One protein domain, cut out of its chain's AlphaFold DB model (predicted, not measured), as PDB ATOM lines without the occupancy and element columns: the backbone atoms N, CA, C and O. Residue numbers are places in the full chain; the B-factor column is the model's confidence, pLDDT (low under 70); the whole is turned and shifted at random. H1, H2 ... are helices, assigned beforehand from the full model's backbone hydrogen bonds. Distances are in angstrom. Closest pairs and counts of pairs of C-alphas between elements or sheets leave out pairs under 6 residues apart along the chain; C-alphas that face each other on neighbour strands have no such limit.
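What this domain is: This is residues 2 to 92 of the 93 residues of an uncharacterized protein of bacterium M00.F.Ca.ET.230.01.1.1 (UniProt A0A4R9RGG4). Picture a long rod with a small helical body between two free arms: residues 2 to 36 of H1 stick out at one end and residues 83 to 92, mostly H4, at the other. In the body H2 folds back from the end of H1 and packs on H4, while short H3 makes the turn into H4, which runs the same way as H1. The 91 printed residues have four named helices, H1 to H4 in chain order, and no named strand; the class is all helix. The whole is extended, with a radius of gyration of the C-alphas of 22.7 A and spans of 87 by 24 by 17 A.

Where its parts are: Find C-alpha 2 at (230.163, 173.456, 222.451); from there H1, residues 2 to 41, runs 58.6 A to C-alpha 41 at (216.344, 227.654, 205.038). Next come H2, residues 45 to 58, 19.9 A long, and H3, residues 61 to 66. H4, residues 68 to 91, runs 34.8 A and ends at C-alpha 91, at (207.067, 250.761, 190.833).

How they stand to each other: Look first at Ala 41 and Ala 48, the closest C-alphas of H1 and H2, 4.4 A apart: these helices touch only at the corner, at a steep tilt of 40 degrees, opposite ways. H2 and H4 touch, closest at the C-alphas of Pro 45 and Val 78, 5.1 A apart, at a steep tilt of 43 degrees, opposite ways; H4 does so with residues 71 to 81 alone. H3 is close to H2 but not clearly touching, closest at the C-alphas of Met 55 and Leu 64, 7.2 A apart. H1 and H3 are apart. In H1, H2, H3 and H4 every O i to N i+4 pair is within hydrogen-bond range.

The domain as a whole: The C-alphas of Ala 2 and Ser 92, the two farthest apart, are 87.2 A apart. The printed part has no cut, and its three links are tight. Look for pLDDT under 70 at residue 2 and residues 91 to 92.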
ATOM      1  N   ALA A   2     231.470 172.773 222.521       66.56
ATOM      2  CA  ALA A   2     230.163 173.456 222.451       66.56
ATOM      3  C   ALA A   2     230.061 174.803 223.207       66.56
ATOM      4  O   ALA A   2     229.375 175.708 222.748       66.56
ATOM      5  N   ASP A   3     230.759 174.969 224.334       86.38
ATOM      6  CA  ASP A   3     230.723 176.214 225.122       86.38
ATOM      7  C   ASP A   3     231.417 177.392 224.407       86.38
ATOM      8  O   ASP A   3     230.896 178.503 224.374       86.38
ATOM      9  N   LEU A   4     232.544 177.150 223.726       92.44
ATOM     10  CA  LEU A   4     233.243 178.199 222.972       92.44
ATOM     11  C   LEU A   4     232.464 178.621 221.721       92.44
ATOM     12  O   LEU A   4     232.411 179.807 221.405       92.44
ATOM     13  N   GLU A   5     231.817 177.677 221.035       91.44
ATOM     14  CA  GLU A   5     230.935 177.975 219.897       91.44
ATOM     15  C   GLU A   5     229.697 178.769 220.338       91.44
ATOM     16  O   GLU A   5     229.310 179.739 219.685       91.44
ATOM     17  N   GLN A   6     229.105 178.423 221.488       91.62
ATOM     18  CA  GLN A   6     228.002 179.188 222.074       91.62
ATOM     19  C   GLN A   6     228.437 180.598 222.497       91.62
ATOM     20  O   GLN A   6     227.712 181.563 222.243       91.62
ATOM     21  N   GLN A   7     229.617 180.746 223.102       92.06
ATOM     22  CA  GLN A   7     230.180 182.053 223.454       92.06
ATOM     23  C   GLN A   7     230.465 182.902 222.207       92.06
ATOM     24  O   GLN A   7     230.135 184.091 222.192       92.06
ATOM     25  N   LEU A   8     230.997 182.296 221.140       95.31
ATOM     26  CA  LEU A   8     231.215 182.966 219.858       95.31
ATOM     27  C   LEU A   8     229.892 183.472 219.269       95.31
ATOM     28  O   LEU A   8     229.772 184.662 218.977       95.31
ATOM     29  N   ALA A   9     228.865 182.621 219.206       94.19
ATOM     30  CA  ALA A   9     227.546 183.001 218.701       94.19
ATOM     31  C   ALA A   9     226.912 184.154 219.510       94.19
ATOM     32  O   ALA A   9     226.308 185.074 218.947       94.19
ATOM     33  N   GLN A  10     227.080 184.163 220.838       94.06
ATOM     34  CA  GLN A  10     226.612 185.266 221.684       94.06
ATOM     35  C   GLN A  10     227.355 186.579 221.401       94.06
ATOM     36  O   GLN A  10     226.735 187.649 221.389       94.06
ATOM     37  N   LEU A  11     228.671 186.526 221.183       96.38
ATOM     38  CA  LEU A  11     229.480 187.703 220.858       96.38
ATOM     39  C   LEU A  11     229.141 188.262 219.474       96.38
ATOM     40  O   LEU A  11     229.001 189.480 219.326       96.38
ATOM     41  N   GLU A  12     228.932 187.399 218.485       96.50
ATOM     42  CA  GLU A  12     228.481 187.797 217.150       96.50
ATOM     43  C   GLU A  12     227.109 188.473 217.212       96.50
ATOM     44  O   GLU A  12     226.925 189.562 216.661       96.50
ATOM     45  N   GLN A  13     226.166 187.908 217.974       96.81
ATOM     46  CA  GLN A  13     224.841 188.498 218.144       96.81
ATOM     47  C   GLN A  13     224.900 189.862 218.849       96.81
ATOM     48  O   GLN A  13     224.224 190.811 218.434       96.81
ATOM     49  N   LYS A  14     225.711 189.993 219.906       95.94
ATOM     50  CA  LYS A  14     225.937 191.282 220.582       95.94
ATOM     51  C   LYS A  14     226.541 192.303 219.619       95.94
ATOM     52  O   LYS A  14     226.073 193.439 219.562       95.94
ATOM     53  N   THR A  15     227.513 191.885 218.815       96.69
ATOM     54  CA  THR A  15     228.175 192.738 217.823       96.69
ATOM     55  C   THR A  15     227.200 193.214 216.748       96.69
ATOM     56  O   THR A  15     227.177 194.404 216.433       96.69
ATOM     57  N   ALA A  16     226.347 192.332 216.222       97.50
ATOM     58  CA  ALA A  16     225.315 192.697 215.252       97.50
ATOM     59  C   ALA A  16     224.351 193.754 215.819       97.50
ATOM     60  O   ALA A  16     224.122 194.788 215.194       97.50
ATOM     61  N   ARG A  17     223.874 193.560 217.057       96.81
ATOM     62  CA  ARG A  17     222.991 194.527 217.734       96.81
ATOM     63  C   ARG A  17     223.654 195.888 217.937       96.81
ATOM     64  O   ARG A  17     222.990 196.913 217.789       96.81
ATOM     65  N   LEU A  18     224.940 195.915 218.291       97.81
ATOM     66  CA  LEU A  18     225.687 197.168 218.438       97.81
ATOM     67  C   LEU A  18     225.839 197.885 217.093       97.81
ATOM     68  O   LEU A  18     225.549 199.077 217.012       97.81
ATOM     69  N   LYS A  19     226.196 197.160 216.025       97.06
ATOM     70  CA  LYS A  19     226.271 197.716 214.664       97.06
ATOM     71  C   LYS A  19     224.933 198.312 214.217       97.06
ATOM     72  O   LYS A  19     224.912 199.404 213.653       97.06
ATOM     73  N   ASP A  20     223.820 197.646 214.512       96.94
ATOM     74  CA  ASP A  20     222.486 198.155 214.179       96.94
ATOM     75  C   ASP A  20     222.118 199.412 214.971       96.94
ATOM     76  O   ASP A  20     221.531 200.340 214.413       96.94
ATOM     77  N   ARG A  21     222.477 199.480 216.260       96.12
ATOM     78  CA  ARG A  21     222.265 200.690 217.070       96.12
ATOM     79  C   ARG A  21     223.043 201.878 216.518       96.12
ATOM     80  O   ARG A  21     222.454 202.944 216.378       96.12
ATOM     81  N   ILE A  22     224.305 201.675 216.144       96.38
ATOM     82  CA  ILE A  22     225.147 202.723 215.550       96.38
ATOM     83  C   ILE A  22     224.511 203.253 214.262       96.38
ATOM     84  O   ILE A  22     224.335 204.458 214.115       96.38
ATOM     85  N   LYS A  23     224.073 202.367 213.356       96.69
ATOM     86  CA  LYS A  23     223.394 202.779 212.114       96.69
ATOM     87  C   LYS A  23     222.108 203.566 212.376       96.69
ATOM     88  O   LYS A  23     221.822 204.534 211.671       96.69
ATOM     89  N   LYS A  24     221.322 203.157 213.378       96.50
ATOM     90  CA  LYS A  24     220.092 203.863 213.770       96.50
ATOM     91  C   LYS A  24     220.388 205.249 214.340       96.50
ATOM     92  O   LYS A  24     219.666 206.181 214.009       96.50
ATOM     93  N   GLN A  25     221.433 205.382 215.157       96.12
ATOM     94  CA  GLN A  25     221.871 206.671 215.698       96.12
ATOM     95  C   GLN A  25     222.356 207.605 214.589       96.12
ATOM     96  O   GLN A  25     221.832 208.704 214.470       96.12
ATOM     97  N   ASP A  26     223.235 207.128 213.707       97.25
ATOM     98  CA  ASP A  26     223.712 207.890 212.545       97.25
ATOM     99  C   ASP A  26     222.550 208.359 211.648       97.25
ATOM    100  O   ASP A  26     222.484 209.516 211.234       97.25
ATOM    101  N   THR A  27     221.565 207.487 211.404       96.69
ATOM    102  CA  THR A  27     220.361 207.861 210.646       96.69
ATOM    103  C   THR A  27     219.537 208.920 211.382       96.69
ATOM    104  O   THR A  27     219.085 209.882 210.762       96.69
ATOM    105  N   ALA A  28     219.342 208.769 212.694       97.06
ATOM    106  CA  ALA A  28     218.584 209.720 213.499       97.06
ATOM    107  C   ALA A  28     219.248 211.105 213.520       97.06
ATOM    108  O   ALA A  28     218.569 212.105 213.299       97.06
ATOM    109  N   GLU A  29     220.567 211.167 213.705       97.88
ATOM    110  CA  GLU A  29     221.334 212.416 213.673       97.88
ATOM    111  C   GLU A  29     221.195 213.120 212.320       97.88
ATOM    112  O   GLU A  29     220.865 214.307 212.269       97.88
ATOM    113  N   LYS A  30     221.333 212.380 211.213       96.50
ATOM    114  CA  LYS A  30     221.141 212.919 209.858       96.50
ATOM    115  C   LYS A  30     219.734 213.471 209.642       96.50
ATOM    116  O   LYS A  30     219.586 214.537 209.047       96.50
ATOM    117  N   VAL A  31     218.705 212.781 210.136       96.69
ATOM    118  CA  VAL A  31     217.311 213.244 210.042       96.69
ATOM    119  C   VAL A  31     217.104 214.528 210.844       96.69
ATOM    120  O   VAL A  31     216.498 215.470 210.331       96.69
ATOM    121  N   VAL A  32     217.631 214.602 212.071       97.88
ATOM    122  CA  VAL A  32     217.522 215.797 212.925       97.88
ATOM    123  C   VAL A  32     218.233 216.991 212.286       97.88
ATOM    124  O   VAL A  32     217.631 218.058 212.153       97.88
ATOM    125  N   ILE A  33     219.475 216.813 211.826       97.81
ATOM    126  CA  ILE A  33     220.252 217.872 211.166       97.81
ATOM    127  C   ILE A  33     219.568 218.312 209.866       97.81
ATOM    128  O   ILE A  33     219.420 219.509 209.627       97.81
ATOM    129  N   GLY A  34     219.091 217.367 209.049       96.38
ATOM    130  CA  GLY A  34     218.359 217.671 207.820       96.38
ATOM    131  C   GLY A  34     217.086 218.479 208.086       96.38
ATOM    132  O   GLY A  34     216.857 219.507 207.446       96.38
ATOM    133  N   GLY A  35     216.290 218.075 209.080       97.75
ATOM    134  CA  GLY A  35     215.097 218.811 209.503       97.75
ATOM    135  C   GLY A  35     215.417 220.227 209.992       97.75
ATOM    136  O   GLY A  35     214.746 221.184 209.597       97.75
ATOM    137  N   MET A  36     216.478 220.375 210.788       98.19
ATOM    138  CA  MET A  36     216.962 221.673 211.264       98.19
ATOM    139  C   MET A  36     217.386 222.585 210.104       98.19
ATOM    140  O   MET A  36     216.982 223.748 210.067       98.19
ATOM    141  N   MET A  37     218.158 222.074 209.140       97.94
ATOM    142  CA  MET A  37     218.622 222.854 207.987       97.94
ATOM    143  C   MET A  37     217.467 223.313 207.097       97.94
ATOM    144  O   MET A  37     217.449 224.466 206.669       97.94
ATOM    145  N   LEU A  38     216.459 222.461 206.878       98.25
ATOM    146  CA  LEU A  38     215.245 222.852 206.158       98.25
ATOM    147  C   LEU A  38     214.474 223.948 206.907       98.25
ATOM    148  O   LEU A  38     214.048 224.930 206.302       98.25
ATOM    149  N   ALA A  39     214.326 223.824 208.229       98.31
ATOM    150  CA  ALA A  39     213.691 224.858 209.044       98.31
ATOM    151  C   ALA A  39     214.471 226.184 209.015       98.31
ATOM    152  O   ALA A  39     213.863 227.249 208.975       98.31
ATOM    153  N   TYR A  40     215.806 226.134 209.007       98.00
ATOM    154  CA  TYR A  40     216.670 227.307 208.856       98.00
ATOM    155  C   TYR A  40     216.509 227.975 207.482       98.00
ATOM    156  O   TYR A  40     216.363 229.198 207.403       98.00
ATOM    157  N   ALA A  41     216.488 227.180 206.411       98.44
ATOM    158  CA  ALA A  41     216.344 227.654 205.038       98.44
ATOM    159  C   ALA A  41     214.999 228.354 204.795       98.44
ATOM    160  O   ALA A  41     214.957 229.421 204.191       98.44
ATOM    161  N   ARG A  42     213.907 227.814 205.351       97.88
ATOM    162  CA  ARG A  42     212.549 228.376 205.216       97.88
ATOM    163  C   ARG A  42     212.373 229.774 205.818       97.88
ATOM    164  O   ARG A  42     211.425 230.462 205.463       97.88
ATOM    165  N   LYS A  43     213.253 230.202 206.730       97.44
ATOM    166  CA  LYS A  43     213.135 231.503 207.415       97.44
ATOM    167  C   LYS A  43     213.532 232.694 206.548       97.44
ATOM    168  O   LYS A  43     213.142 233.812 206.863       97.44
ATOM    169  N   ASN A  44     214.357 232.487 205.523       96.69
ATOM    170  CA  ASN A  44     214.887 233.571 204.702       96.69
ATOM    171  C   ASN A  44     215.189 233.057 203.282       96.69
ATOM    172  O   ASN A  44     215.936 232.084 203.152       96.69
ATOM    173  N   PRO A  45     214.696 233.722 202.222       97.88
ATOM    174  CA  PRO A  45     214.986 233.350 200.836       97.88
ATOM    175  C   PRO A  45     216.478 233.211 200.501       97.88
ATOM    176  O   PRO A  45     216.851 232.319 199.742       97.88
ATOM    177  N   ALA A  46     217.358 234.011 201.112       97.81
ATOM    178  CA  ALA A  46     218.804 233.878 200.931       97.81
ATOM    179  C   ALA A  46     219.344 232.544 201.481       97.81
ATOM    180  O   ALA A  46     220.210 231.917 200.869       97.81
ATOM    181  N   ASN A  47     218.802 232.070 202.608       98.31
ATOM    182  CA  ASN A  47     219.171 230.774 203.179       98.31
ATOM    183  C   ASN A  47     218.630 229.622 202.327       98.31
ATOM    184  O   ASN A  47     219.331 228.630 202.139       98.31
ATOM    185  N   ALA A  48     217.408 229.756 201.802       98.56
ATOM    186  CA  ALA A  48     216.831 228.793 200.867       98.56
ATOM    187  C   ALA A  48     217.694 228.647 199.608       98.56
ATOM    188  O   ALA A  48     218.031 227.524 199.233       98.56
ATOM    189  N   LYS A  49     218.129 229.771 199.026       98.44
ATOM    190  CA  LYS A  49     219.046 229.788 197.881       98.44
ATOM    191  C   LYS A  49     220.370 229.100 198.203       98.44
ATOM    192  O   LYS A  49     220.758 228.169 197.511       98.44
ATOM    193  N   ARG A  50     221.000 229.464 199.323       98.25
ATOM    194  CA  ARG A  50     222.262 228.846 199.752       98.25
ATOM    195  C   ARG A  50     222.142 227.335 199.952       98.25
ATOM    196  O   ARG A  50     223.056 226.600 199.595       98.25
ATOM    197  N   LEU A  51     221.043 226.860 200.544       98.19
ATOM    198  CA  LEU A  51     220.837 225.425 200.732       98.19
ATOM    199  C   LEU A  51     220.609 224.708 199.395       98.19
ATOM    200  O   LEU A  51     221.149 223.621 199.217       98.19
ATOM    201  N   LEU A  52     219.877 225.311 198.452       98.06
ATOM    202  CA  LEU A  52     219.740 224.775 197.093       98.06
ATOM    203  C   LEU A  52     221.093 224.657 196.388       98.06
ATOM    204  O   LEU A  52     221.374 223.609 195.813       98.06
ATOM    205  N   ASP A  53     221.941 225.680 196.479       98.00
ATOM    206  CA  ASP A  53     223.270 225.661 195.860       98.00
ATOM    207  C   ASP A  53     224.124 224.512 196.417       98.00
ATOM    208  O   ASP A  53     224.713 223.748 195.654       98.00
ATOM    209  N   ILE A  54     224.112 224.319 197.744       97.69
ATOM    210  CA  ILE A  54     224.789 223.190 198.405       97.69
ATOM    211  C   ILE A  54     224.192 221.852 197.952       97.69
ATOM    212  O   ILE A  54     224.920 220.903 197.677       97.69
ATOM    213  N   MET A  55     222.864 221.740 197.859       97.06
ATOM    214  CA  MET A  55     222.221 220.516 197.370       97.06
ATOM    215  C   MET A  55     222.660 220.194 195.939       97.06
ATOM    216  O   MET A  55     222.881 219.029 195.628       97.06
ATOM    217  N   HIS A  56     222.808 221.201 195.080       96.38
ATOM    218  CA  HIS A  56     223.265 221.015 193.706       96.38
ATOM    219  C   HIS A  56     224.759 220.684 193.593       96.38
ATOM    220  O   HIS A  56     225.120 219.951 192.672       96.38
ATOM    221  N   SER A  57     225.613 221.179 194.498       97.50
ATOM    222  CA  SER A  57     227.051 220.873 194.483       97.50
ATOM    223  C   SER A  57     227.388 219.521 195.114       97.50
ATOM    224  O   SER A  57     228.257 218.815 194.611       97.50
ATOM    225  N   GLU A  58     226.699 219.146 196.197       96.50
ATOM    226  CA  GLU A  58     227.075 217.987 197.017       96.50
ATOM    227  C   GLU A  58     226.272 216.716 196.710       96.50
ATOM    228  O   GLU A  58     226.741 215.603 196.965       96.50
ATOM    229  N   LEU A  59     225.041 216.832 196.193       96.19
ATOM    230  CA  LEU A  59     224.206 215.664 195.916       96.19
ATOM    231  C   LEU A  59     224.381 215.182 194.477       96.19
ATOM    232  O   LEU A  59     224.317 215.939 193.512       96.19
ATOM    233  N   ARG A  60     224.486 213.861 194.323       97.19
ATOM    234  CA  ARG A  60     224.374 213.210 193.012       97.19
ATOM    235  C   ARG A  60     222.969 213.420 192.450       97.19
ATOM    236  O   ARG A  60     221.998 213.483 193.203       97.19
ATOM    237  N   GLU A  61     222.827 213.378 191.129       94.38
ATOM    238  CA  GLU A  61     221.536 213.580 190.452       94.38
ATOM    239  C   GLU A  61     220.423 212.642 190.964       94.38
ATOM    240  O   GLU A  61     219.288 213.061 191.188       94.38
ATOM    241  N   GLN A  62     220.745 211.369 191.219       96.31
ATOM    242  CA  GLN A  62     219.782 210.415 191.783       96.31
ATOM    243  C   GLN A  62     219.319 210.794 193.197       96.31
ATOM    244  O   GLN A  62     218.178 210.525 193.567       96.31
ATOM    245  N   ASP A  63     220.192 211.413 193.993       96.00
ATOM    246  CA  ASP A  63     219.885 211.819 195.360       96.00
ATOM    247  C   ASP A  63     219.103 213.140 195.355       96.00
ATOM    248  O   ASP A  63     218.154 213.269 196.125       96.00
ATOM    249  N   LEU A  64     219.376 214.046 194.405       95.69
ATOM    250  CA  LEU A  64     218.524 215.212 194.129       95.69
ATOM    251  C   LEU A  64     217.074 214.802 193.832       95.69
ATOM    252  O   LEU A  64     216.148 215.407 194.368       95.69
ATOM    253  N   LYS A  65     216.865 213.731 193.051       95.62
ATOM    254  CA  LYS A  65     215.520 213.185 192.777       95.62
ATOM    255  C   LYS A  65     214.824 212.666 194.040       95.62
ATOM    256  O   LYS A  65     213.607 212.773 194.155       95.62
ATOM    257  N   ARG A  66     215.568 212.137 195.017       95.81
ATOM    258  CA  ARG A  66     214.998 211.652 196.290       95.81
ATOM    259  C   ARG A  66     214.493 212.779 197.188       95.81
ATOM    260  O   ARG A  66     213.587 212.556 197.983       95.81
ATOM    261  N   VAL A  67     215.063 213.976 197.060       95.81
ATOM    262  CA  VAL A  67     214.712 215.158 197.867       95.81
ATOM    263  C   VAL A  67     213.910 216.197 197.080       95.81
ATOM    264  O   VAL A  67     213.802 217.346 197.505       95.81
ATOM    265  N   ASP A  68     213.312 215.797 195.954       96.50
ATOM    266  CA  ASP A  68     212.683 216.713 194.997       96.50
ATOM    267  C   ASP A  68     211.595 217.588 195.631       96.50
ATOM    268  O   ASP A  68     211.534 218.788 195.384       96.50
ATOM    269  N   ARG A  69     210.806 217.029 196.557       97.38
ATOM    270  CA  ARG A  69     209.802 217.793 197.312       97.38
ATOM    271  C   ARG A  69     210.414 218.978 198.066       97.38
ATOM    272  O   ARG A  69     209.881 220.079 197.990       97.38
ATOM    273  N   ALA A  70     211.504 218.749 198.800       97.12
ATOM    274  CA  ALA A  70     212.167 219.800 199.568       97.12
ATOM    275  C   ALA A  70     212.850 220.809 198.635       97.12
ATOM    276  O   ALA A  70     212.734 222.011 198.848       97.12
ATOM    277  N   LYS A  71     213.494 220.324 197.566       97.38
ATOM    278  CA  LYS A  71     214.101 221.169 196.532       97.38
ATOM    279  C   LYS A  71     213.071 222.132 195.932       97.38
ATOM    280  O   LYS A  71     213.287 223.337 195.944       97.38
ATOM    281  N   ASN A  72     211.929 221.613 195.483       98.06
ATOM    282  CA  ASN A  72     210.879 222.410 194.848       98.06
ATOM    283  C   ASN A  72     210.292 223.449 195.813       98.06
ATOM    284  O   ASN A  72     210.075 224.592 195.422       98.06
ATOM    285  N   GLU A  73     210.085 223.086 197.083       98.12
ATOM    286  CA  GLU A  73     209.648 224.033 198.114       98.12
ATOM    287  C   GLU A  73     210.635 225.201 198.271       98.12
ATOM    288  O   GLU A  73     210.230 226.362 198.237       98.12
ATOM    289  N   LEU A  74     211.934 224.911 198.394       98.44
ATOM    290  CA  LEU A  74     212.963 225.947 198.507       98.44
ATOM    291  C   LEU A  74     213.031 226.817 197.244       98.44
ATOM    292  O   LEU A  74     213.157 228.035 197.356       98.44
ATOM    293  N   SER A  75     212.899 226.222 196.053       98.00
ATOM    294  CA  SER A  75     212.901 226.965 194.786       98.00
ATOM    295  C   SER A  75     211.731 227.943 194.696       98.00
ATOM    296  O   SER A  75     211.915 229.065 194.230       98.00
ATOM    297  N   LEU A  76     210.549 227.563 195.192       98.31
ATOM    298  CA  LEU A  76     209.392 228.460 195.258       98.31
ATOM    299  C   LEU A  76     209.634 229.642 196.203       98.31
ATOM    300  O   LEU A  76     209.282 230.769 195.868       98.31
ATOM    301  N   ILE A  77     210.260 229.411 197.361       98.19
ATOM    302  CA  ILE A  77     210.604 230.489 198.306       98.19
ATOM    303  C   ILE A  77     211.540 231.507 197.643       98.19
ATOM    304  O   ILE A  77     211.315 232.714 197.752       98.19
ATOM    305  N   VAL A  78     212.570 231.027 196.942       98.19
ATOM    306  CA  VAL A  78     213.519 231.887 196.220       98.19
ATOM    307  C   VAL A  78     212.810 232.650 195.103       98.19
ATOM    308  O   VAL A  78     212.874 233.878 195.081       98.19
ATOM    309  N   GLY A  79     212.070 231.949 194.239       97.19
ATOM    310  CA  GLY A  79     211.367 232.562 193.112       97.19
ATOM    311  C   GLY A  79     210.356 233.626 193.547       97.19
ATOM    312  O   GLY A  79     210.330 234.717 192.985       97.19
ATOM    313  N   ASN A  80     209.582 233.368 194.604       96.56
ATOM    314  CA  ASN A  80     208.633 234.348 195.140       96.56
ATOM    315  C   ASN A  80     209.333 235.613 195.654       96.56
ATOM    316  O   ASN A  80     208.839 236.720 195.442       96.56
ATOM    317  N   SER A  81     210.488 235.464 196.310       96.06
ATOM    318  CA  SER A  81     211.272 236.611 196.774       96.06
ATOM    319  C   SER A  81     211.857 237.417 195.616       96.06
ATOM    320  O   SER A  81     211.873 238.643 195.678       96.06
ATOM    321  N   GLU A  82     212.351 236.751 194.574       94.44
ATOM    322  CA  GLU A  82     212.911 237.413 193.394       94.44
ATOM    323  C   GLU A  82     211.824 238.187 192.632       94.44
ATOM    324  O   GLU A  82     212.035 239.347 192.274       94.44
ATOM    325  N   LEU A  83     210.628 237.604 192.486       94.00
ATOM    326  CA  LEU A  83     209.463 238.271 191.893       94.00
ATOM    327  C   LEU A  83     209.016 239.500 192.696       94.00
ATOM    328  O   LEU A  83     208.732 240.544 192.108       94.00
ATOM    329  N   ALA A  84     208.976 239.402 194.029       91.69
ATOM    330  CA  ALA A  84     208.609 240.522 194.896       91.69
ATOM    331  C   ALA A  84     209.605 241.692 194.798       91.69
ATOM    332  O   ALA A  84     209.207 242.854 194.781       91.69
ATOM    333  N   ASN A  85     210.901 241.397 194.687       89.56
ATOM    334  CA  ASN A  85     211.928 242.426 194.529       89.56
ATOM    335  C   ASN A  85     211.883 243.075 193.137       89.56
ATOM    336  O   ASN A  85     212.050 244.286 193.005       89.56
ATOM    337  N   ALA A  86     211.635 242.278 192.092       88.19
ATOM    338  CA  ALA A  86     211.520 242.778 190.727       88.19
ATOM    339  C   ALA A  86     210.321 243.725 190.561       88.19
ATOM    340  O   ALA A  86     210.458 244.774 189.931       88.19
ATOM    341  N   SER A  87     209.172 243.391 191.159       84.06
ATOM    342  CA  SER A  87     207.994 244.259 191.124       84.06
ATOM    343  C   SER A  87     208.236 245.562 191.889       84.06
ATOM    344  O   SER A  87     207.956 246.634 191.361       84.06
ATOM    345  N   HIS A  88     208.847 245.507 193.076       79.19
ATOM    346  CA  HIS A  88     209.176 246.704 193.854       79.19
ATOM    347  C   HIS A  88     210.050 247.701 193.072       79.19
ATOM    348  O   HIS A  88     209.784 248.901 193.087       79.19
ATOM    349  N   ASN A  89     211.038 247.210 192.320       74.56
ATOM    350  CA  ASN A  89     211.913 248.049 191.496       74.56
ATOM    351  C   ASN A  89     211.215 248.652 190.262       74.56
ATOM    352  O   ASN A  89     211.640 249.700 189.781       74.56
ATOM    353  N   GLN A  90     210.155 248.025 189.741       72.25
ATOM    354  CA  GLN A  90     209.369 248.576 188.627       72.25
ATOM    355  C   GLN A  90     208.445 249.723 189.057       72.25
ATOM    356  O   GLN A  90     208.186 250.610 188.254       72.25
ATOM    357  N   PHE A  91     207.967 249.723 190.305       67.25
ATOM    358  CA  PHE A  91     207.067 250.761 190.833       67.25
ATOM    359  C   PHE A  91     207.788 251.897 191.575       67.25
ATOM    360  O   PHE A  91     207.137 252.833 192.028       67.25
ATOM    361  N   SER A  92     209.111 251.797 191.726       67.25
ATOM    362  CA  SER A  92     209.942 252.770 192.456       67.25
ATOM    363  C   SER A  92     210.794 253.657 191.532       67.25
ATOM    364  O   SER A  92     211.602 254.433 192.038       67.25
TER     365      SER A  92